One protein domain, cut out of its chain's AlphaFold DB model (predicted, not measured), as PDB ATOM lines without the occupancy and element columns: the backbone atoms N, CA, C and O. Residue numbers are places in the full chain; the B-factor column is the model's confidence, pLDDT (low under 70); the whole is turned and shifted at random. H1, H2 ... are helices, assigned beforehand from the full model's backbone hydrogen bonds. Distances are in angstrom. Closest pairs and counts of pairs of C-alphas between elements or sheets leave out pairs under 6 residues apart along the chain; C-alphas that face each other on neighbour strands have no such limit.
ATOM      1  N   THR A 111      47.190 -32.856  63.341       88.44
ATOM      2  CA  THR A 111      46.230 -33.637  62.556       88.44
ATOM      3  C   THR A 111      45.077 -32.749  62.101       88.44
ATOM      4  O   THR A 111      44.653 -32.824  60.952       88.44
ATOM      5  N   ILE A 112      44.593 -31.878  62.988       86.38
ATOM      6  CA  ILE A 112      43.520 -30.917  62.703       86.38
ATOM      7  C   ILE A 112      44.002 -29.874  61.683       86.38
ATOM      8  O   ILE A 112      43.291 -29.535  60.744       86.38
ATOM      9  N   GLU A 113      45.241 -29.406  61.823       85.06
ATOM     10  CA  GLU A 113      45.846 -28.421  60.923       85.06
ATOM     11  C   GLU A 113      46.208 -28.997  59.543       85.06
ATOM     12  O   GLU A 113      46.366 -28.242  58.587       85.06
ATOM     13  N   ALA A 114      46.321 -30.322  59.402       79.19
ATOM     14  CA  ALA A 114      46.683 -30.972  58.139       79.19
ATOM     15  C   ALA A 114      45.594 -30.898  57.052       79.19
ATOM     16  O   ALA A 114      45.889 -31.168  55.885       79.19
ATOM     17  N   TYR A 115      44.352 -30.548  57.404       76.31
ATOM     18  CA  TYR A 115      43.266 -30.385  56.431       76.31
ATOM     19  C   TYR A 115      43.417 -29.092  55.616       76.31
ATOM     20  O   TYR A 115      43.205 -29.107  54.402       76.31
ATOM     21  N   THR A 116      43.907 -28.013  56.235       83.69
ATOM     22  CA  THR A 116      44.050 -26.695  55.598       83.69
ATOM     23  C   THR A 116      44.931 -26.718  54.337       83.69
ATOM     24  O   THR A 116      44.516 -26.174  53.312       83.69
ATOM     25  N   PRO A 117      46.114 -27.371  54.316       84.06
ATOM     26  CA  PRO A 117      46.942 -27.435  53.110       84.06
ATOM     27  C   PRO A 117      46.294 -28.221  51.969       84.06
ATOM     28  O   PRO A 117      46.527 -27.900  50.807       84.06
ATOM     29  N   ALA A 118      45.493 -29.248  52.274       84.75
ATOM     30  CA  ALA A 118      44.806 -30.039  51.255       84.75
ATOM     31  C   ALA A 118      43.667 -29.242  50.600       84.75
ATOM     32  O   ALA A 118      43.525 -29.265  49.378       84.75
ATOM     33  N   GLU A 119      42.900 -28.504  51.404       88.06
ATOM     34  CA  GLU A 119      41.868 -27.581  50.922       88.06
ATOM     35  C   GLU A 119      42.492 -26.461  50.080       88.06
ATOM     36  O   GLU A 119      42.070 -26.242  48.948       88.06
ATOM     37  N   THR A 120      43.581 -25.856  50.563       90.81
ATOM     38  CA  THR A 120      44.315 -24.807  49.832       90.81
ATOM     39  C   THR A 120      44.906 -25.332  48.514       90.81
ATOM     40  O   THR A 120      44.901 -24.633  47.503       90.81
ATOM     41  N   GLU A 121      45.405 -26.576  48.477       91.88
ATOM     42  CA  GLU A 121      45.881 -27.221  47.241       91.88
ATOM     43  C   GLU A 121      44.731 -27.408  46.234       91.88
ATOM     44  O   GLU A 121      44.902 -27.140  45.041       91.88
ATOM     45  N   ALA A 122      43.551 -27.830  46.701       90.12
ATOM     46  CA  ALA A 122      42.365 -27.978  45.860       90.12
ATOM     47  C   ALA A 122      41.857 -26.625  45.331       90.12
ATOM     48  O   ALA A 122      41.519 -26.519  44.150       90.12
ATOM     49  N   GLU A 123      41.858 -25.589  46.172       91.19
ATOM     50  CA  GLU A 123      41.543 -24.213  45.781       91.19
ATOM     51  C   GLU A 123      42.527 -23.691  44.737       91.19
ATOM     52  O   GLU A 123      42.097 -23.181  43.709       91.19
ATOM     53  N   ALA A 124      43.831 -23.925  44.906       94.62
ATOM     54  CA  ALA A 124      44.828 -23.531  43.915       94.62
ATOM     55  C   ALA A 124      44.567 -24.166  42.536       94.62
ATOM     56  O   ALA A 124      44.679 -23.499  41.507       94.62
ATOM     57  N   ILE A 125      44.195 -25.451  42.491       92.81
ATOM     58  CA  ILE A 125      43.839 -26.133  41.235       92.81
ATOM     59  C   ILE A 125      42.568 -25.528  40.633       92.81
ATOM     60  O   ILE A 125      42.493 -25.337  39.417       92.81
ATOM     61  N   LYS A 126      41.572 -25.220  41.467       90.94
ATOM     62  CA  LYS A 126      40.333 -24.579  41.032       90.94
ATOM     63  C   LYS A 126      40.608 -23.191  40.446       90.94
ATOM     64  O   LYS A 126      40.224 -22.949  39.306       90.94
ATOM     65  N   ASP A 127      41.330 -22.336  41.163       92.88
ATOM     66  CA  ASP A 127      41.725 -20.996  40.719       92.88
ATOM     67  C   ASP A 127      42.481 -21.054  39.388       92.88
ATOM     68  O   ASP A 127      42.219 -20.279  38.466       92.88
ATOM     69  N   PHE A 128      43.387 -22.027  39.257       95.00
ATOM     70  CA  PHE A 128      44.141 -22.254  38.031       95.00
ATOM     71  C   PHE A 128      43.221 -22.602  36.855       95.00
ATOM     72  O   PHE A 128      43.389 -22.064  35.759       95.00
ATOM     73  N   LEU A 129      42.233 -23.469  37.071       92.31
ATOM     74  CA  LEU A 129      41.256 -23.839  36.051       92.31
ATOM     75  C   LEU A 129      40.306 -22.682  35.706       92.31
ATOM     76  O   LEU A 129      39.952 -22.534  34.538       92.31
ATOM     77  N   GLU A 130      39.950 -21.838  36.674       90.44
ATOM     78  CA  GLU A 130      39.092 -20.653  36.505       90.44
ATOM     79  C   GLU A 130      39.822 -19.442  35.889       90.44
ATOM     80  O   GLU A 130      39.198 -18.429  35.570       90.44
ATOM     81  N   GLY A 131      41.129 -19.555  35.633       92.44
ATOM     82  CA  GLY A 131      41.931 -18.514  34.985       92.44
ATOM     83  C   GLY A 131      42.553 -17.496  35.942       92.44
ATOM     84  O   GLY A 131      43.185 -16.541  35.488       92.44
ATOM     85  N   TYR A 132      42.427 -17.699  37.256       94.81
ATOM     86  CA  TYR A 132      43.040 -16.874  38.299       94.81
ATOM     87  C   TYR A 132      44.495 -17.295  38.547       94.81
ATOM     88  O   TYR A 132      44.871 -17.743  39.631       94.81
ATOM     89  N   PHE A 133      45.333 -17.162  37.516       96.50
ATOM     90  CA  PHE A 133      46.683 -17.726  37.498       96.50
ATOM     91  C   PHE A 133      47.569 -17.262  38.671       96.50
ATOM     92  O   PHE A 133      48.081 -18.098  39.411       96.50
ATOM     93  N   ASP A 134      47.711 -15.956  38.905       97.88
ATOM     94  CA  ASP A 134      48.605 -15.440  39.960       97.88
ATOM     95  C   ASP A 134      48.155 -15.858  41.372       97.88
ATOM     96  O   ASP A 134      48.977 -16.171  42.242       97.88
ATOM     97  N   LEU A 135      46.836 -15.931  41.587       96.81
ATOM     98  CA  LEU A 135      46.253 -16.431  42.830       96.81
ATOM     99  C   LEU A 135      46.555 -17.923  43.006       96.81
ATOM    100  O   LEU A 135      47.040 -18.326  44.062       96.81
ATOM    101  N   SER A 136      46.390 -18.722  41.948       97.25
ATOM    102  CA  SER A 136      46.703 -20.154  41.980       97.25
ATOM    103  C   SER A 136      48.171 -20.435  42.313       97.25
ATOM    104  O   SER A 136      48.460 -21.353  43.079       97.25
ATOM    105  N   ILE A 137      49.103 -19.615  41.806       98.44
ATOM    106  CA  ILE A 137      50.535 -19.717  42.124       98.44
ATOM    107  C   ILE A 137      50.792 -19.392  43.597       98.44
ATOM    108  O   ILE A 137      51.566 -20.086  44.258       98.44
ATOM    109  N   THR A 138      50.133 -18.366  44.130       98.06
ATOM    110  CA  THR A 138      50.242 -18.004  45.550       98.06
ATOM    111  C   THR A 138      49.714 -19.128  46.446       98.06
ATOM    112  O   THR A 138      50.407 -19.559  47.372       98.06
ATOM    113  N   ASN A 139      48.539 -19.669  46.121       96.94
ATOM    114  CA  ASN A 139      47.888 -20.719  46.902       96.94
ATOM    115  C   ASN A 139      48.674 -22.035  46.857       96.94
ATOM    116  O   ASN A 139      48.929 -22.627  47.906       96.94
ATOM    117  N   ILE A 140      49.162 -22.466  45.685       97.75
ATOM    118  CA  ILE A 140      49.947 -23.708  45.592       97.75
ATOM    119  C   ILE A 140      51.296 -23.592  46.315       97.75
ATOM    120  O   ILE A 140      51.752 -24.564  46.917       97.75
ATOM    121  N   LYS A 141      51.928 -22.410  46.309       97.88
ATOM    122  CA  LYS A 141      53.149 -22.153  47.090       97.88
ATOM    123  C   LYS A 141      52.900 -22.342  48.581       97.88
ATOM    124  O   LYS A 141      53.664 -23.060  49.227       97.88
ATOM    125  N   SER A 142      51.836 -21.728  49.107       96.62
ATOM    126  CA  SER A 142      51.471 -21.881  50.518       96.62
ATOM    127  C   SER A 142      51.163 -23.339  50.832       96.62
ATOM    128  O   SER A 142      51.831 -23.925  51.677       96.62
ATOM    129  N   ALA A 143      50.258 -23.961  50.072       96.56
ATOM    130  CA  ALA A 143      49.810 -25.327  50.303       96.56
ATOM    131  C   ALA A 143      50.968 -26.334  50.347       96.56
ATOM    132  O   ALA A 143      51.072 -27.126  51.284       96.56
ATOM    133  N   PHE A 217      58.360 -39.158  41.341       91.00
ATOM    134  CA  PHE A 217      57.529 -38.146  41.970       91.00
ATOM    135  C   PHE A 217      57.069 -37.108  40.954       91.00
ATOM    136  O   PHE A 217      57.820 -36.706  40.062       91.00
ATOM    137  N   THR A 218      55.832 -36.654  41.135       93.25
ATOM    138  CA  THR A 218      55.341 -35.476  40.434       93.25
ATOM    139  C   THR A 218      56.066 -34.215  40.891       93.25
ATOM    140  O   THR A 218      56.668 -34.205  41.969       93.25
ATOM    141  N   THR A 219      55.987 -33.128  40.116       96.19
ATOM    142  CA  THR A 219      56.632 -31.856  40.495       96.19
ATOM    143  C   THR A 219      56.184 -31.383  41.880       96.19
ATOM    144  O   THR A 219      57.030 -31.067  42.711       96.19
ATOM    145  N   ALA A 220      54.878 -31.425  42.176       95.56
ATOM    146  CA  ALA A 220      54.345 -31.072  43.496       95.56
ATOM    147  C   ALA A 220      54.991 -31.897  44.627       95.56
ATOM    148  O   ALA A 220      55.400 -31.357  45.655       95.56
ATOM    149  N   ARG A 221      55.138 -33.215  44.426       93.19
ATOM    150  CA  ARG A 221      55.746 -34.103  45.425       93.19
ATOM    151  C   ARG A 221      57.250 -33.867  45.569       93.19
ATOM    152  O   ARG A 221      57.753 -33.961  46.684       93.19
ATOM    153  N   GLU A 222      57.967 -33.556  44.489       95.31
ATOM    154  CA  GLU A 222      59.389 -33.185  44.562       95.31
ATOM    155  C   GLU A 222      59.609 -31.861  45.297       95.31
ATOM    156  O   GLU A 222      60.541 -31.771  46.097       95.31
ATOM    157  N   ILE A 223      58.738 -30.864  45.096       96.88
ATOM    158  CA  ILE A 223      58.767 -29.612  45.867       96.88
ATOM    159  C   ILE A 223      58.655 -29.936  47.360       96.88
ATOM    160  O   ILE A 223      59.564 -29.612  48.120       96.88
ATOM    161  N   VAL A 224      57.606 -30.659  47.772       96.12
ATOM    162  CA  VAL A 224      57.384 -31.026  49.185       96.12
ATOM    163  C   VAL A 224      58.577 -31.797  49.751       96.12
ATOM    164  O   VAL A 224      59.099 -31.448  50.807       96.12
ATOM    165  N   ARG A 225      59.071 -32.815  49.038       94.19
ATOM    166  CA  ARG A 225      60.233 -33.615  49.471       94.19
ATOM    167  C   ARG A 225      61.503 -32.793  49.614       94.19
ATOM    168  O   ARG A 225      62.322 -33.076  50.487       94.19
ATOM    169  N   THR A 226      61.693 -31.817  48.738       95.06
ATOM    170  CA  THR A 226      62.844 -30.924  48.805       95.06
ATOM    171  C   THR A 226      62.712 -29.977  49.988       95.06
ATOM    172  O   THR A 226      63.677 -29.841  50.730       95.06
ATOM    173  N   LEU A 227      61.530 -29.400  50.218       96.31
ATOM    174  CA  LEU A 227      61.264 -28.521  51.359       96.31
ATOM    175  C   LEU A 227      61.395 -29.252  52.701       96.31
ATOM    176  O   LEU A 227      61.933 -28.683  53.642       96.31
ATOM    177  N   ILE A 228      61.018 -30.533  52.780       94.25
ATOM    178  CA  ILE A 228      61.259 -31.367  53.973       94.25
ATOM    179  C   ILE A 228      62.757 -31.429  54.322       94.25
ATOM    180  O   ILE A 228      63.129 -31.427  55.492       94.25
ATOM    181  N   ARG A 229      63.634 -31.489  53.311       91.19
ATOM    182  CA  ARG A 229      65.094 -31.598  53.499       91.19
ATOM    183  C   ARG A 229      65.802 -30.251  53.585       91.19
ATOM    184  O   ARG A 229      66.876 -30.169  54.170       91.19
ATOM    185  N   ASN A 230      65.247 -29.234  52.944       94.62
ATOM    186  CA  ASN A 230      65.792 -27.888  52.873       94.62
ATOM    187  C   ASN A 230      64.632 -26.875  52.912       94.62
ATOM    188  O   ASN A 230      64.193 -26.424  51.851       94.62
ATOM    189  N   PRO A 231      64.129 -26.534  54.114       93.50
ATOM    190  CA  PRO A 231      62.972 -25.649  54.276       93.50
ATOM    191  C   PRO A 231      63.159 -24.250  53.679       93.50
ATOM    192  O   PRO A 231      62.187 -23.632  53.263       93.50
ATOM    193  N   GLU A 232      64.405 -23.783  53.574       94.75
ATOM    194  CA  GLU A 232      64.769 -22.478  53.002       94.75
ATOM    195  C   GLU A 232      64.871 -22.503  51.467       94.75
ATOM    196  O   GLU A 232      65.206 -21.500  50.831       94.75
ATOM    197  N   LYS A 233      64.642 -23.659  50.826       97.31
ATOM    198  CA  LYS A 233      64.732 -23.770  49.369       97.31
ATOM    199  C   LYS A 233      63.628 -22.948  48.708       97.31
ATOM    200  O   LYS A 233      62.452 -23.286  48.767       97.31
ATOM    201  N   ILE A 234      64.048 -21.940  47.954       95.75
ATOM    202  CA  ILE A 234      63.173 -21.172  47.070       95.75
ATOM    203  C   ILE A 234      63.131 -21.844  45.690       95.75
ATOM    204  O   ILE A 234      64.156 -22.296  45.160       95.75
ATOM    205  N   PHE A 235      61.926 -21.919  45.130       97.44
ATOM    206  CA  PHE A 235      61.643 -22.392  43.777       97.44
ATOM    207  C   PHE A 235      61.075 -21.251  42.942       97.44
ATOM    208  O   PHE A 235      60.307 -20.441  43.461       97.44
ATOM    209  N   ASP A 236      61.401 -21.244  41.653       97.44
ATOM    210  CA  ASP A 236      60.805 -20.314  40.699       97.44
ATOM    211  C   ASP A 236      59.319 -20.630  40.494       97.44
ATOM    212  O   ASP A 236      58.902 -21.793  40.513       97.44
ATOM    213  N   ASP A 237      58.520 -19.600  40.226       98.25
ATOM    214  CA  ASP A 237      57.073 -19.703  39.997       98.25
ATOM    215  C   ASP A 237      56.733 -20.700  38.887       98.25
ATOM    216  O   ASP A 237      55.724 -21.397  38.965       98.25
ATOM    217  N   GLU A 238      57.602 -20.838  37.881       97.94
ATOM    218  CA  GLU A 238      57.407 -21.792  36.787       97.94
ATOM    219  C   GLU A 238      57.379 -23.245  37.291       97.94
ATOM    220  O   GLU A 238      56.650 -24.077  36.754       97.94
ATOM    221  N   VAL A 239      58.112 -23.566  38.361       97.75
ATOM    222  CA  VAL A 239      58.087 -24.904  38.972       97.75
ATOM    223  C   VAL A 239      56.724 -25.174  39.617       97.75
ATOM    224  O   VAL A 239      56.176 -26.266  39.462       97.75
ATOM    225  N   TYR A 240      56.140 -24.175  40.279       98.25
ATOM    226  CA  TYR A 240      54.794 -24.262  40.853       98.25
ATOM    227  C   TYR A 240      53.708 -24.323  39.771       98.25
ATOM    228  O   TYR A 240      52.795 -25.142  39.857       98.25
ATOM    229  N   ALA A 241      53.853 -23.539  38.701       98.25
ATOM    230  CA  ALA A 241      52.979 -23.604  37.534       98.25
ATOM    231  C   ALA A 241      52.999 -25.008  36.903       98.25
ATOM    232  O   ALA A 241      51.954 -25.580  36.582       98.25
ATOM    233  N   ARG A 242      54.190 -25.615  36.788       97.88
ATOM    234  CA  ARG A 242      54.347 -27.002  36.324       97.88
ATOM    235  C   ARG A 242      53.677 -28.004  37.264       97.88
ATOM    236  O   ARG A 242      53.078 -28.956  36.779       97.88
ATOM    237  N   ALA A 243      53.732 -27.792  38.579       97.56
ATOM    238  CA  ALA A 243      53.026 -28.636  39.542       97.56
ATOM    239  C   ALA A 243      51.497 -28.600  39.343       97.56
ATOM    240  O   ALA A 243      50.869 -29.661  39.334       97.56
ATOM    241  N   LEU A 244      50.915 -27.418  39.110       97.12
ATOM    242  CA  LEU A 244      49.480 -27.255  38.841       97.12
ATOM    243  C   LEU A 244      49.040 -28.006  37.577       97.12
ATOM    244  O   LEU A 244      48.133 -28.841  37.629       97.12
ATOM    245  N   ILE A 245      49.709 -27.764  36.443       97.44
ATOM    246  CA  ILE A 245      49.343 -28.421  35.178       97.44
ATOM    247  C   ILE A 245      49.591 -29.935  35.227       97.44
ATOM    248  O   ILE A 245      48.816 -30.714  34.676       97.44
ATOM    249  N   GLU A 246      50.634 -30.382  35.929       96.88
ATOM    250  CA  GLU A 246      50.929 -31.803  36.097       96.88
ATOM    251  C   GLU A 246      49.882 -32.533  36.944       96.88
ATOM    252  O   GLU A 246      49.575 -33.688  36.645       96.88
ATOM    253  N   ASN A 247      49.284 -31.878  37.947       93.88
ATOM    254  CA  ASN A 247      48.163 -32.444  38.703       93.88
ATOM    255  C   ASN A 247      46.948 -32.701  37.792       93.88
ATOM    256  O   ASN A 247      46.351 -33.777  37.861       93.88
ATOM    257  N   ILE A 248      46.635 -31.773  36.880       94.69
ATOM    258  CA  ILE A 248      45.549 -31.939  35.896       94.69
ATOM    259  C   ILE A 248      45.863 -33.071  34.917       94.69
ATOM    260  O   ILE A 248      45.032 -33.949  34.690       94.69
ATOM    261  N   VAL A 249      47.075 -33.091  34.362       95.56
ATOM    262  CA  VAL A 249      47.508 -34.151  33.441       95.56
ATOM    263  C   VAL A 249      47.471 -35.518  34.129       95.56
ATOM    264  O   VAL A 249      46.940 -36.470  33.565       95.56
ATOM    265  N   SER A 250      47.960 -35.611  35.369       93.69
ATOM    266  CA  SER A 250      47.933 -36.847  36.161       93.69
ATOM    267  C   SER A 250      46.510 -37.338  36.410       93.69
ATOM    268  O   SER A 250      46.262 -38.537  36.329       93.69
ATOM    269  N   PHE A 251      45.577 -36.426  36.702       91.38
ATOM    270  CA  PHE A 251      44.166 -36.758  36.872       91.38
ATOM    271  C   PHE A 251      43.574 -37.373  35.597       91.38
ATOM    272  O   PHE A 251      42.970 -38.435  35.673       91.38
ATOM    273  N   LEU A 252      43.819 -36.767  34.432       92.75
ATOM    274  CA  LEU A 252      43.271 -37.241  33.156       92.75
ATOM    275  C   LEU A 252      43.888 -38.569  32.679       92.75
ATOM    276  O   LEU A 252      43.224 -39.349  32.005       92.75
ATOM    277  N   ILE A 253      45.141 -38.869  33.039       93.12
ATOM    278  CA  ILE A 253      45.800 -40.136  32.663       93.12
ATOM    279  C   ILE A 253      45.234 -41.338  33.436       93.12
ATOM    280  O   ILE A 253      45.367 -42.472  32.971       93.12
ATOM    281  N   LYS A 254      44.572 -41.124  34.584       89.31
ATOM    282  CA  LYS A 254      43.964 -42.215  35.371       89.31
ATOM    283  C   LYS A 254      42.903 -42.997  34.595       89.31
ATOM    284  O   LYS A 254      42.714 -44.175  34.873       89.31
ATOM    285  N   ASP A 255      42.280 -42.377  33.593       87.50
ATOM    286  CA  ASP A 255      41.333 -43.048  32.694       87.50
ATOM    287  C   ASP A 255      42.025 -44.032  31.733       87.50
ATOM    288  O   ASP A 255      41.375 -44.883  31.133       87.50
ATOM    289  N   THR A 256      43.348 -43.921  31.571       92.31
ATOM    290  CA  THR A 256      44.146 -44.754  30.659       92.31
ATOM    291  C   THR A 256      44.926 -45.844  31.388       92.31
ATOM    292  O   THR A 256      45.080 -46.936  30.853       92.31
ATOM    293  N   THR A 257      45.443 -45.571  32.588       90.88
ATOM    294  CA  THR A 257      46.177 -46.567  33.379       90.88
ATOM    295  C   THR A 257      45.967 -46.359  34.872       90.88
ATOM    296  O   THR A 257      45.890 -45.230  35.355       90.88
ATOM    297  N   LEU A 258      45.947 -47.468  35.611       87.12
ATOM    298  CA  LEU A 258      45.937 -47.489  37.073       87.12
ATOM    299  C   LEU A 258      47.342 -47.703  37.649       87.12
ATOM    300  O   LEU A 258      47.479 -48.095  38.794       87.12
ATOM    301  N   ASP A 259      48.415 -47.494  36.887       89.06
ATOM    302  CA  ASP A 259      49.770 -47.548  37.433       89.06
ATOM    303  C   ASP A 259      50.224 -46.152  37.904       89.06
ATOM    304  O   ASP A 259      50.556 -45.283  37.095       89.06
ATOM    305  N   SER A 260      50.296 -45.949  39.225       89.25
ATOM    306  CA  SER A 260      50.710 -44.672  39.841       89.25
ATOM    307  C   SER A 260      52.074 -44.157  39.366       89.25
ATOM    308  O   SER A 260      52.267 -42.945  39.210       89.25
ATOM    309  N   ASN A 261      53.026 -45.059  39.113       89.12
ATOM    310  CA  ASN A 261      54.331 -44.676  38.585       89.12
ATOM    311  C   ASN A 261      54.221 -44.243  37.129       89.12
ATOM    312  O   ASN A 261      54.797 -43.214  36.779       89.12
ATOM    313  N   LYS A 262      53.489 -44.986  36.285       91.88
ATOM    314  CA  LYS A 262      53.283 -44.584  34.884       91.88
ATOM    315  C   LYS A 262      52.583 -43.231  34.809       91.88
ATOM    316  O   LYS A 262      53.052 -42.376  34.064       91.88
ATOM    317  N   ILE A 263      51.542 -43.004  35.619       93.12
ATOM    318  CA  ILE A 263      50.843 -41.711  35.705       93.12
ATOM    319  C   ILE A 263      51.848 -40.591  35.990       93.12
ATOM    320  O   ILE A 263      51.956 -39.644  35.211       93.12
ATOM    321  N   SER A 264      52.636 -40.738  37.060       92.69
ATOM    322  CA  SER A 264      53.616 -39.724  37.460       92.69
ATOM    323  C   SER A 264      54.684 -39.508  36.382       92.69
ATOM    324  O   SER A 264      55.065 -38.375  36.099       92.69
ATOM    325  N   TRP A 265      55.159 -40.574  35.728       93.50
ATOM    326  CA  TRP A 265      56.208 -40.477  34.709       93.50
ATOM    327  C   TRP A 265      55.722 -39.828  33.417       93.50
ATOM    328  O   TRP A 265      56.422 -38.979  32.863       93.50
ATOM    329  N   VAL A 266      54.518 -40.175  32.959       95.81
ATOM    330  CA  VAL A 266      53.892 -39.537  31.796       95.81
ATOM    331  C   VAL A 266      53.642 -38.063  32.087       95.81
ATOM    332  O   VAL A 266      54.053 -37.223  31.290       95.81
ATOM    333  N   ALA A 267      53.037 -37.734  33.231       95.81
ATOM    334  CA  ALA A 267      52.734 -36.354  33.590       95.81
ATOM    335  C   ALA A 267      54.011 -35.502  33.674       95.81
ATOM    336  O   ALA A 267      54.110 -34.468  33.009       95.81
ATOM    337  N   ARG A 268      55.052 -35.995  34.363       94.94
ATOM    338  CA  ARG A 268      56.382 -35.365  34.374       94.94
ATOM    339  C   ARG A 268      56.928 -35.161  32.967       94.94
ATOM    340  O   ARG A 268      57.401 -34.074  32.655       94.94
ATOM    341  N   LYS A 269      56.879 -36.187  32.114       95.38
ATOM    342  CA  LYS A 269      57.447 -36.131  30.761       95.38
ATOM    343  C   LYS A 269      56.723 -35.134  29.857       95.38
ATOM    344  O   LYS A 269      57.387 -34.423  29.107       95.38
ATOM    345  N   LEU A 270      55.396 -35.069  29.935       96.44
ATOM    346  CA  LEU A 270      54.586 -34.143  29.141       96.44
ATOM    347  C   LEU A 270      54.741 -32.688  29.612       96.44
ATOM    348  O   LEU A 270      54.741 -31.781  28.782       96.44
ATOM    349  N   CYS A 271      54.928 -32.462  30.916       96.50
ATOM    350  CA  CYS A 271      54.989 -31.117  31.497       96.50
ATOM    351  C   CYS A 271      56.416 -30.560  31.678       96.50
ATOM    352  O   CYS A 271      56.571 -29.363  31.910       96.50
ATOM    353  N   ALA A 272      57.467 -31.385  31.571       92.69
ATOM    354  CA  ALA A 272      58.843 -31.016  31.942       92.69
ATOM    355  C   ALA A 272      59.400 -29.768  31.238       92.69
ATOM    356  O   ALA A 272      60.218 -29.069  31.829       92.69
ATOM    357  N   ASN A 273      58.973 -29.507  30.002       91.38
ATOM    358  CA  ASN A 273      59.500 -28.428  29.159       91.38
ATOM    359  C   ASN A 273      58.458 -27.342  28.854       91.38
ATOM    360  O   ASN A 273      58.624 -26.576  27.904       91.38
ATOM    361  N   LEU A 274      57.356 -27.296  29.605       96.12
ATOM    362  CA  LEU A 274      56.403 -26.202  29.472       96.12
ATOM    363  C   LEU A 274      56.956 -24.934  30.122       96.12
ATOM    364  O   LEU A 274      57.354 -24.954  31.288       96.12
ATOM    365  N   SER A 275      56.952 -23.846  29.353       97.12
ATOM    366  CA  SER A 275      57.244 -22.503  29.846       97.12
ATOM    367  C   SER A 275      56.057 -21.927  30.611       97.12
ATOM    368  O   SER A 275      54.907 -22.310  30.363       97.12
ATOM    369  N   MET A 276      56.340 -20.953  31.475       97.56
ATOM    370  CA  MET A 276      55.334 -20.186  32.206       97.56
ATOM    371  C   MET A 276      54.193 -19.689  31.303       97.56
ATOM    372  O   MET A 276      53.030 -20.001  31.556       97.56
ATOM    373  N   ASP A 277      54.521 -19.017  30.195       98.06
ATOM    374  CA  ASP A 277      53.534 -18.430  29.277       98.06
ATOM    375  C   ASP A 277      52.542 -19.459  28.720       98.06
ATOM    376  O   ASP A 277      51.355 -19.177  28.559       98.06
ATOM    377  N   ARG A 278      53.006 -20.684  28.433       97.81
ATOM    378  CA  ARG A 278      52.135 -21.758  27.929       97.81
ATOM    379  C   ARG A 278      51.195 -22.255  29.016       97.81
ATOM    380  O   ARG A 278      50.035 -22.535  28.733       97.81
ATOM    381  N   ILE A 279      51.679 -22.361  30.247       98.00
ATOM    382  CA  ILE A 279      50.870 -22.807  31.383       98.00
ATOM    383  C   ILE A 279      49.819 -21.742  31.728       98.00
ATOM    384  O   ILE A 279      48.648 -22.071  31.917       98.00
ATOM    385  N   GLN A 280      50.202 -20.465  31.714       97.81
ATOM    386  CA  GLN A 280      49.278 -19.349  31.903       97.81
ATOM    387  C   GLN A 280      48.239 -19.270  30.774       97.81
ATOM    388  O   GLN A 280      47.058 -19.045  31.040       97.81
ATOM    389  N   LEU A 281      48.639 -19.510  29.519       96.44
ATOM    390  CA  LEU A 281      47.707 -19.579  28.391       96.44
ATOM    391  C   LEU A 281      46.659 -20.682  28.588       96.44
ATOM    392  O   LEU A 281      45.485 -20.454  28.300       96.44
ATOM    393  N   PHE A 282      47.060 -21.852  29.095       96.75
ATOM    394  CA  PHE A 282      46.114 -22.914  29.438       96.75
ATOM    395  C   PHE A 282      45.111 -22.446  30.495       96.75
ATOM    396  O   PHE A 282      43.915 -22.510  30.233       96.75
ATOM    397  N   SER A 283      45.592 -21.904  31.620       95.69
ATOM    398  CA  SER A 283      44.746 -21.374  32.702       95.69
ATOM    399  C   SER A 283      43.733 -20.348  32.189       95.69
ATOM    400  O   SER A 283      42.534 -20.448  32.449       95.69
ATOM    401  N   LYS A 284      44.195 -19.393  31.374       93.81
ATOM    402  CA  LYS A 284      43.338 -18.375  30.763       93.81
ATOM    403  C   LYS A 284      42.256 -18.993  29.875       93.81
ATOM    404  O   LYS A 284      41.094 -18.604  29.960       93.81
ATOM    405  N   ASN A 285      42.627 -19.944  29.018       91.19
ATOM    406  CA  ASN A 285      41.682 -20.573  28.099       91.19
ATOM    407  C   ASN A 285      40.652 -21.440  28.830       91.19
ATOM    408  O   ASN A 285      39.484 -21.435  28.443       91.19
ATOM    409  N   THR A 286      41.054 -22.151  29.888       88.94
ATOM    410  CA  THR A 286      40.119 -22.934  30.705       88.94
ATOM    411  C   THR A 286      39.196 -22.044  31.521       88.94
ATOM    412  O   THR A 286      38.010 -22.350  31.610       88.94
ATOM    413  N   GLY A 287      39.679 -20.904  32.025       81.75
ATOM    414  CA  GLY A 287      38.853 -19.969  32.791       81.75
ATOM    415  C   GLY A 287      37.630 -19.491  32.015       81.75
ATOM    416  O   GLY A 287      36.510 -19.503  32.524       81.75
ATOM    417  N   HIS A 288      37.804 -19.200  30.723       72.19
ATOM    418  CA  HIS A 288      36.695 -18.855  29.831       72.19
ATOM    419  C   HIS A 288      35.638 -19.961  29.682       72.19
ATOM    420  O   HIS A 288      34.483 -19.646  29.406       72.19
ATOM    421  N   LEU A 289      36.009 -21.231  29.865       69.44
ATOM    422  CA  LEU A 289      35.092 -22.373  29.780       69.44
ATOM    423  C   LEU A 289      34.361 -22.643  31.104       69.44
ATOM    424  O   LEU A 289      33.303 -23.266  31.087       69.44
ATOM    425  N   LEU A 290      34.914 -22.194  32.237       66.56
ATOM    426  CA  LEU A 290      34.438 -22.544  33.582       66.56
ATOM    427  C   LEU A 290      33.757 -21.398  34.337       66.56
ATOM    428  O   LEU A 290      33.114 -21.651  35.355       66.56
ATOM    429  N   LEU A 291      33.852 -20.159  33.846       57.25
ATOM    430  CA  LEU A 291      33.205 -18.993  34.455       57.25
ATOM    431  C   LEU A 291      31.707 -19.245  34.714       57.25
ATOM    432  O   LEU A 291      30.894 -19.320  33.792       57.25
ATOM    433  N   GLY A 292      31.346 -19.347  35.996       52.88
ATOM    434  CA  GLY A 292      29.962 -19.482  36.463       52.88
ATOM    435  C   GLY A 292      29.404 -20.908  36.507       52.88
ATOM    436  O   GLY A 292      28.223 -21.069  36.816       52.88
ATOM    437  N   GLN A 293      30.208 -21.944  36.242       52.44
ATOM    438  CA  GLN A 293      29.786 -23.341  36.378       52.44
ATOM    439  C   GLN A 293      30.623 -24.068  37.433       52.44
ATOM    440  O   GLN A 293      31.845 -23.974  37.440       52.44
ATOM    441  N   GLN A 294      29.976 -24.852  38.302       56.19
ATOM    442  CA  GLN A 294      30.706 -25.799  39.150       56.19
ATOM    443  C   GLN A 294      31.517 -26.759  38.263       56.19
ATOM    444  O   GLN A 294      31.035 -27.171  37.203       56.19
ATOM    445  N   LEU A 295      32.725 -27.133  38.703       56.34
ATOM    446  CA  LEU A 295      33.523 -28.204  38.098       56.34
ATOM    447  C   LEU A 295      32.685 -29.490  38.057       56.34
ATOM    448  O   LEU A 295      32.585 -30.224  39.036       56.34
ATOM    449  N   ASN A 296      32.039 -29.737  36.923       56.47
ATOM    450  CA  ASN A 296      31.225 -30.914  36.676       56.47
ATOM    451  C   ASN A 296      31.870 -31.764  35.570       56.47
ATOM    452  O   ASN A 296      32.783 -31.338  34.859       56.47
ATOM    453  N   THR A 297      31.382 -32.991  35.412       56.47
ATOM    454  CA  THR A 297      31.907 -33.963  34.441       56.47
ATOM    455  C   THR A 297      31.827 -33.496  32.984       56.47
ATOM    456  O   THR A 297      32.531 -34.044  32.138       56.47
ATOM    457  N   HIS A 298      30.996 -32.498  32.663       56.69
ATOM    458  CA  HIS A 298      30.898 -31.935  31.318       56.69
ATOM    459  C   HIS A 298      32.125 -31.080  30.988       56.69
ATOM    460  O   HIS A 298      32.723 -31.221  29.924       56.69
ATOM    461  N   ASN A 299      32.562 -30.277  31.952       67.00
ATOM    462  CA  ASN A 299      33.652 -29.325  31.790       67.00
ATOM    463  C   ASN A 299      35.038 -29.987  31.709       67.00
ATOM    464  O   ASN A 299      35.910 -29.531  30.968       67.00
ATOM    465  N   ILE A 300      35.217 -31.130  32.378       78.06
ATOM    466  CA  ILE A 300      36.452 -31.933  32.314       78.06
ATOM    467  C   ILE A 300      36.742 -32.418  30.880       78.06
ATOM    468  O   ILE A 300      37.904 -32.515  30.483       78.06
ATOM    469  N   LYS A 301      35.707 -32.654  30.059       82.94
ATOM    470  CA  LYS A 301      35.857 -33.170  28.684       82.94
ATOM    471  C   LYS A 301      36.567 -32.203  27.736       82.94
ATOM    472  O   LYS A 301      37.088 -32.646  26.714       82.94
ATOM    473  N   HIS A 302      36.610 -30.911  28.057       86.56
ATOM    474  CA  HIS A 302      37.290 -29.899  27.243       86.56
ATOM    475  C   HIS A 302      38.778 -29.743  27.591       86.56
ATOM    476  O   HIS A 302      39.549 -29.220  26.782       86.56
ATOM    477  N   LEU A 303      39.221 -30.239  28.753       91.62
ATOM    478  CA  LEU A 303      40.613 -30.107  29.190       91.62
ATOM    479  C   LEU A 303      41.618 -30.745  28.214       91.62
ATOM    480  O   LEU A 303      42.619 -30.091  27.919       91.62
ATOM    481  N   PRO A 304      41.379 -31.941  27.627       94.38
ATOM    482  CA  PRO A 304      42.288 -32.506  26.629       94.38
ATOM    483  C   PRO A 304      42.508 -31.602  25.407       94.38
ATOM    484  O   PRO A 304      43.636 -31.491  24.926       94.38
ATOM    485  N   SER A 305      41.465 -30.921  24.914       93.94
ATOM    486  CA  SER A 305      41.611 -29.994  23.783       93.94
ATOM    487  C   SER A 305      42.392 -28.734  24.152       93.94
ATOM    488  O   SER A 305      43.191 -28.264  23.344       93.94
ATOM    489  N   GLU A 306      42.225 -28.211  25.368       94.94
ATOM    490  CA  GLU A 306      43.000 -27.053  25.834       94.94
ATOM    491  C   GLU A 306      44.471 -27.413  26.087       94.94
ATOM    492  O   GLU A 306      45.370 -26.664  25.701       94.94
ATOM    493  N   LEU A 307      44.735 -28.603  26.636       96.38
ATOM    494  CA  LEU A 307      46.086 -29.151  26.773       96.38
ATOM    495  C   LEU A 307      46.782 -29.281  25.409       96.38
ATOM    496  O   LEU A 307      47.951 -28.914  25.271       96.38
ATOM    497  N   ALA A 308      46.061 -29.721  24.374       96.75
ATOM    498  CA  ALA A 308      46.611 -29.838  23.026       96.75
ATOM    499  C   ALA A 308      47.050 -28.484  22.441       96.75
ATOM    500  O   ALA A 308      48.091 -28.419  21.784       96.75
ATOM    501  N   LYS A 309      46.327 -27.389  22.726       96.25
ATOM    502  CA  LYS A 309      46.711 -26.028  22.290       96.25
ATOM    503  C   LYS A 309      48.033 -25.573  22.896       96.25
ATOM    504  O   LYS A 309      48.781 -24.841  22.255       96.25
ATOM    505  N   ILE A 310      48.347 -26.044  24.101       96.75
ATOM    506  CA  ILE A 310      49.641 -25.809  24.743       96.75
ATOM    507  C   ILE A 310      50.614 -26.962  24.509       96.75
ATOM    508  O   ILE A 310      51.606 -27.069  25.222       96.75
ATOM    509  N   GLY A 311      50.385 -27.794  23.488       96.06
ATOM    510  CA  GLY A 311      51.272 -28.854  23.007       96.06
ATOM    511  C   GLY A 311      51.400 -30.084  23.906       96.06
ATOM    512  O   GLY A 311      52.352 -30.843  23.736       96.06
ATOM    513  N   ILE A 312      50.462 -30.305  24.827       97.12
ATOM    514  CA  ILE A 312      50.320 -31.579  25.536       97.12
ATOM    515  C   ILE A 312      49.310 -32.444  24.785       97.12
ATOM    516  O   ILE A 312      48.121 -32.140  24.740       97.12
ATOM    517  N   LYS A 313      49.774 -33.572  24.244       96.31
ATOM    518  CA  LYS A 313      48.899 -34.631  23.737       96.31
ATOM    519  C   LYS A 313      48.821 -35.747  24.774       96.31
ATOM    520  O   LYS A 313      49.828 -36.403  25.035       96.31
ATOM    521  N   LEU A 314      47.639 -35.949  25.353       96.44
ATOM    522  CA  LEU A 314      47.413 -37.042  26.296       96.44
ATOM    523  C   LEU A 314      47.406 -38.390  25.557       96.44
ATOM    524  O   LEU A 314      46.824 -38.471  24.470       96.44
ATOM    525  N   PRO A 315      48.041 -39.433  26.117       96.56
ATOM    526  CA  PRO A 315      47.847 -40.789  25.634       96.56
ATOM    527  C   PRO A 315      46.413 -41.237  25.930       96.56
ATOM    528  O   PRO A 315      45.819 -40.841  26.929       96.56
ATOM    529  N   THR A 316      45.874 -42.062  25.045       95.19
ATOM    530  CA  THR A 316      44.515 -42.613  25.101       95.19
ATOM    531  C   THR A 316      44.505 -44.124  25.319       95.19
ATOM    532  O   THR A 316      43.454 -44.697  25.596       95.19
ATOM    533  N   THR A 317      45.668 -44.778  25.214       95.75
ATOM    534  CA  THR A 317      45.846 -46.209  25.493       95.75
ATOM    535  C   THR A 317      47.105 -46.466  26.322       95.75
ATOM    536  O   THR A 317      48.059 -45.681  26.303       95.75
ATOM    537  N   GLU A 318      47.151 -47.602  27.028       93.75
ATOM    538  CA  GLU A 318      48.362 -48.021  27.751       93.75
ATOM    539  C   GLU A 318      49.561 -48.241  26.819       93.75
ATOM    540  O   GLU A 318      50.704 -48.022  27.206       93.75
ATOM    541  N   GLU A 319      49.323 -48.626  25.567       94.88
ATOM    542  CA  GLU A 319      50.384 -48.827  24.575       94.88
ATOM    543  C   GLU A 319      51.032 -47.503  24.163       94.88
ATOM    544  O   GLU A 319      52.249 -47.438  23.970       94.88
ATOM    545  N   GLU A 320      50.242 -46.429  24.069       96.06
ATOM    546  CA  GLU A 320      50.765 -45.078  23.870       96.06
ATOM    547  C   GLU A 320      51.595 -44.621  25.073       96.06
ATOM    548  O   GLU A 320      52.655 -44.018  24.879       96.06
ATOM    549  N   ILE A 321      51.167 -44.956  26.297       95.12
ATOM    550  CA  ILE A 321      51.948 -44.720  27.519       95.12
ATOM    551  C   ILE A 321      53.278 -45.476  27.455       95.12
ATOM    552  O   ILE A 321      54.335 -44.860  27.580       95.12
ATOM    553  N   ASP A 322      53.260 -46.785  27.212       93.75
ATOM    554  CA  ASP A 322      54.473 -47.609  27.180       93.75
ATOM    555  C   ASP A 322      55.460 -47.119  26.111       93.75
ATOM    556  O   ASP A 322      56.665 -47.010  26.370       93.75
ATOM    557  N   LYS A 323      54.949 -46.731  24.934       94.19
ATOM    558  CA  LYS A 323      55.743 -46.122  23.861       94.19
ATOM    559  C   LYS A 323      56.340 -44.785  24.290       94.19
ATOM    560  O   LYS A 323      57.524 -44.550  24.056       94.19
ATOM    561  N   LEU A 324      55.554 -43.914  24.926       93.06
ATOM    562  CA  LEU A 324      56.040 -42.632  25.431       93.06
ATOM    563  C   LEU A 324      57.140 -42.840  26.474       93.06
ATOM    564  O   LEU A 324      58.108 -42.085  26.503       93.06
ATOM    565  N   LEU A 325      57.026 -43.865  27.310       91.06
ATOM    566  CA  LEU A 325      57.963 -44.162  28.387       91.06
ATOM    567  C   LEU A 325      59.165 -45.019  27.942       91.06
ATOM    568  O   LEU A 325      60.050 -45.286  28.750       91.06
ATOM    569  N   ASN A 326      59.246 -45.409  26.663       88.25
ATOM    570  CA  ASN A 326      60.254 -46.338  26.132       88.25
ATOM    571  C   ASN A 326      60.318 -47.675  26.899       88.25
ATOM    572  O   ASN A 326      61.376 -48.304  26.986       88.25
TER     573      ASN A 326
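What this domain is: This is residues 111 to 143 and 217 to 326 of the 330 residues of an uncharacterized protein of Candidatus Magasanikbacteria bacterium RIFOXYD1_FULL_40_23 (UniProt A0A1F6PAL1). One long helix, H4, runs through the core of this domain, and other helices pack round it mostly crosswise: the H1 and H2 hairpin packs on it through H2, and H3, H5 and H6 also pack on it. H8 packs on H6, while short H7 and H9 are the helices farthest from the centre. The printed part has 143 residues with nine named helices, H1 to H9 in chain order, and no named strand; the class is all helix, with 100 residues in the helices. The whole is compact and rounded, with a radius of gyration of the C-alphas of 15.0 A and spans of 40 by 38 by 31 A.

How they stand to each other: Begin with H1, residues 115 to 130, and H2, residues 133 to 143, a helical hairpin: they touch at Ala 124 and Ser 136, whose C-alphas are the closest at 4.3 A, and run opposite ways at a shallow tilt of 15 degrees. Look next for the hub, H4, residues 237 to 253, which touches five helices. H2 touches H4, about perpendicular at 87 degrees, the closest C-alphas being those of Ile 137 and Tyr 240 at 6.4 A. H1 and H4 only just touch, with 3 pairs of C-alphas within 8 A, the closest being Ile 125 and Leu 244 at 6.2 A. H3, residues 219 to 229, touches H4 at a steep tilt of 53 degrees, opposite ways; C-alphas 220 and 243 are the closest, 4.8 A apart. H5, residues 260 to 271, touches H4 at a steep tilt of 50 degrees, opposite ways, with C-alphas 250 and 267 closest at 5.5 A. H6, residues 276 to 290, touches H4 with residues 276 to 280 alone, at a steep tilt of 52 degrees and the same way; the closest C-alphas, 238 and 276, are 5.3 A apart. H1 touches H6 with residues 128 to 130 alone, about perpendicular at 84 degrees, and C-alphas 130 and 287 are closest at 3.8 A. H7, residues 297 to 300, is close to H6 but not clearly touching it, with C-alphas 290 and 299 closest at 7.1 A. H8, residues 303 to 309, touches H6 at a steep tilt of 44 degrees, opposite ways, with C-alphas 282 and 306 closest at 6.3 A. H9, residues 318 to 324, and H5 only just touch, with 3 pairs of C-alphas within 8 A, the closest being Val 266 and Ile 321 at 7.0 A. H1 and H9, for instance, are apart. Every O i to N i+4 pair is within hydrogen-bond range in H1, H2, H3, H4, H5, H8 and H9; in H6 it is 10 of 11, and H7 is too short for such a pair.

Where its parts are: Find C-alpha 115 at (43.266, -30.385, 56.431); from there H1 runs 22.6 A to C-alpha 130. H2, from 133 to 143, is 15.2 A long, and H3, from 219 to 229, is 15.5 A. H4 starts at C-alpha 237, (57.073, -19.703, 39.997), and runs 24.5 A to residue 253. H5, from 260 to 271, measures 16.5 A and H6, from 276 to 290, measures 21.1 A. The short H7, 297 to 300, and H8, 303 to 309, follow, and H9 runs from 318 to C-alpha 324 at (56.040, -42.632, 25.431).

The domain as a whole: The two C-alphas farthest apart are those of Ile 112 and Lys 323, at 43.5 A. Residues 144 to 216 are not printed, and C-alphas 143 and 217 are 17.1 A apart across the cut. Of the links that are printed whole, none is long. The mean pLDDT of the printed part is 90.7, and look with care at residues 289 to 299, which are under 70.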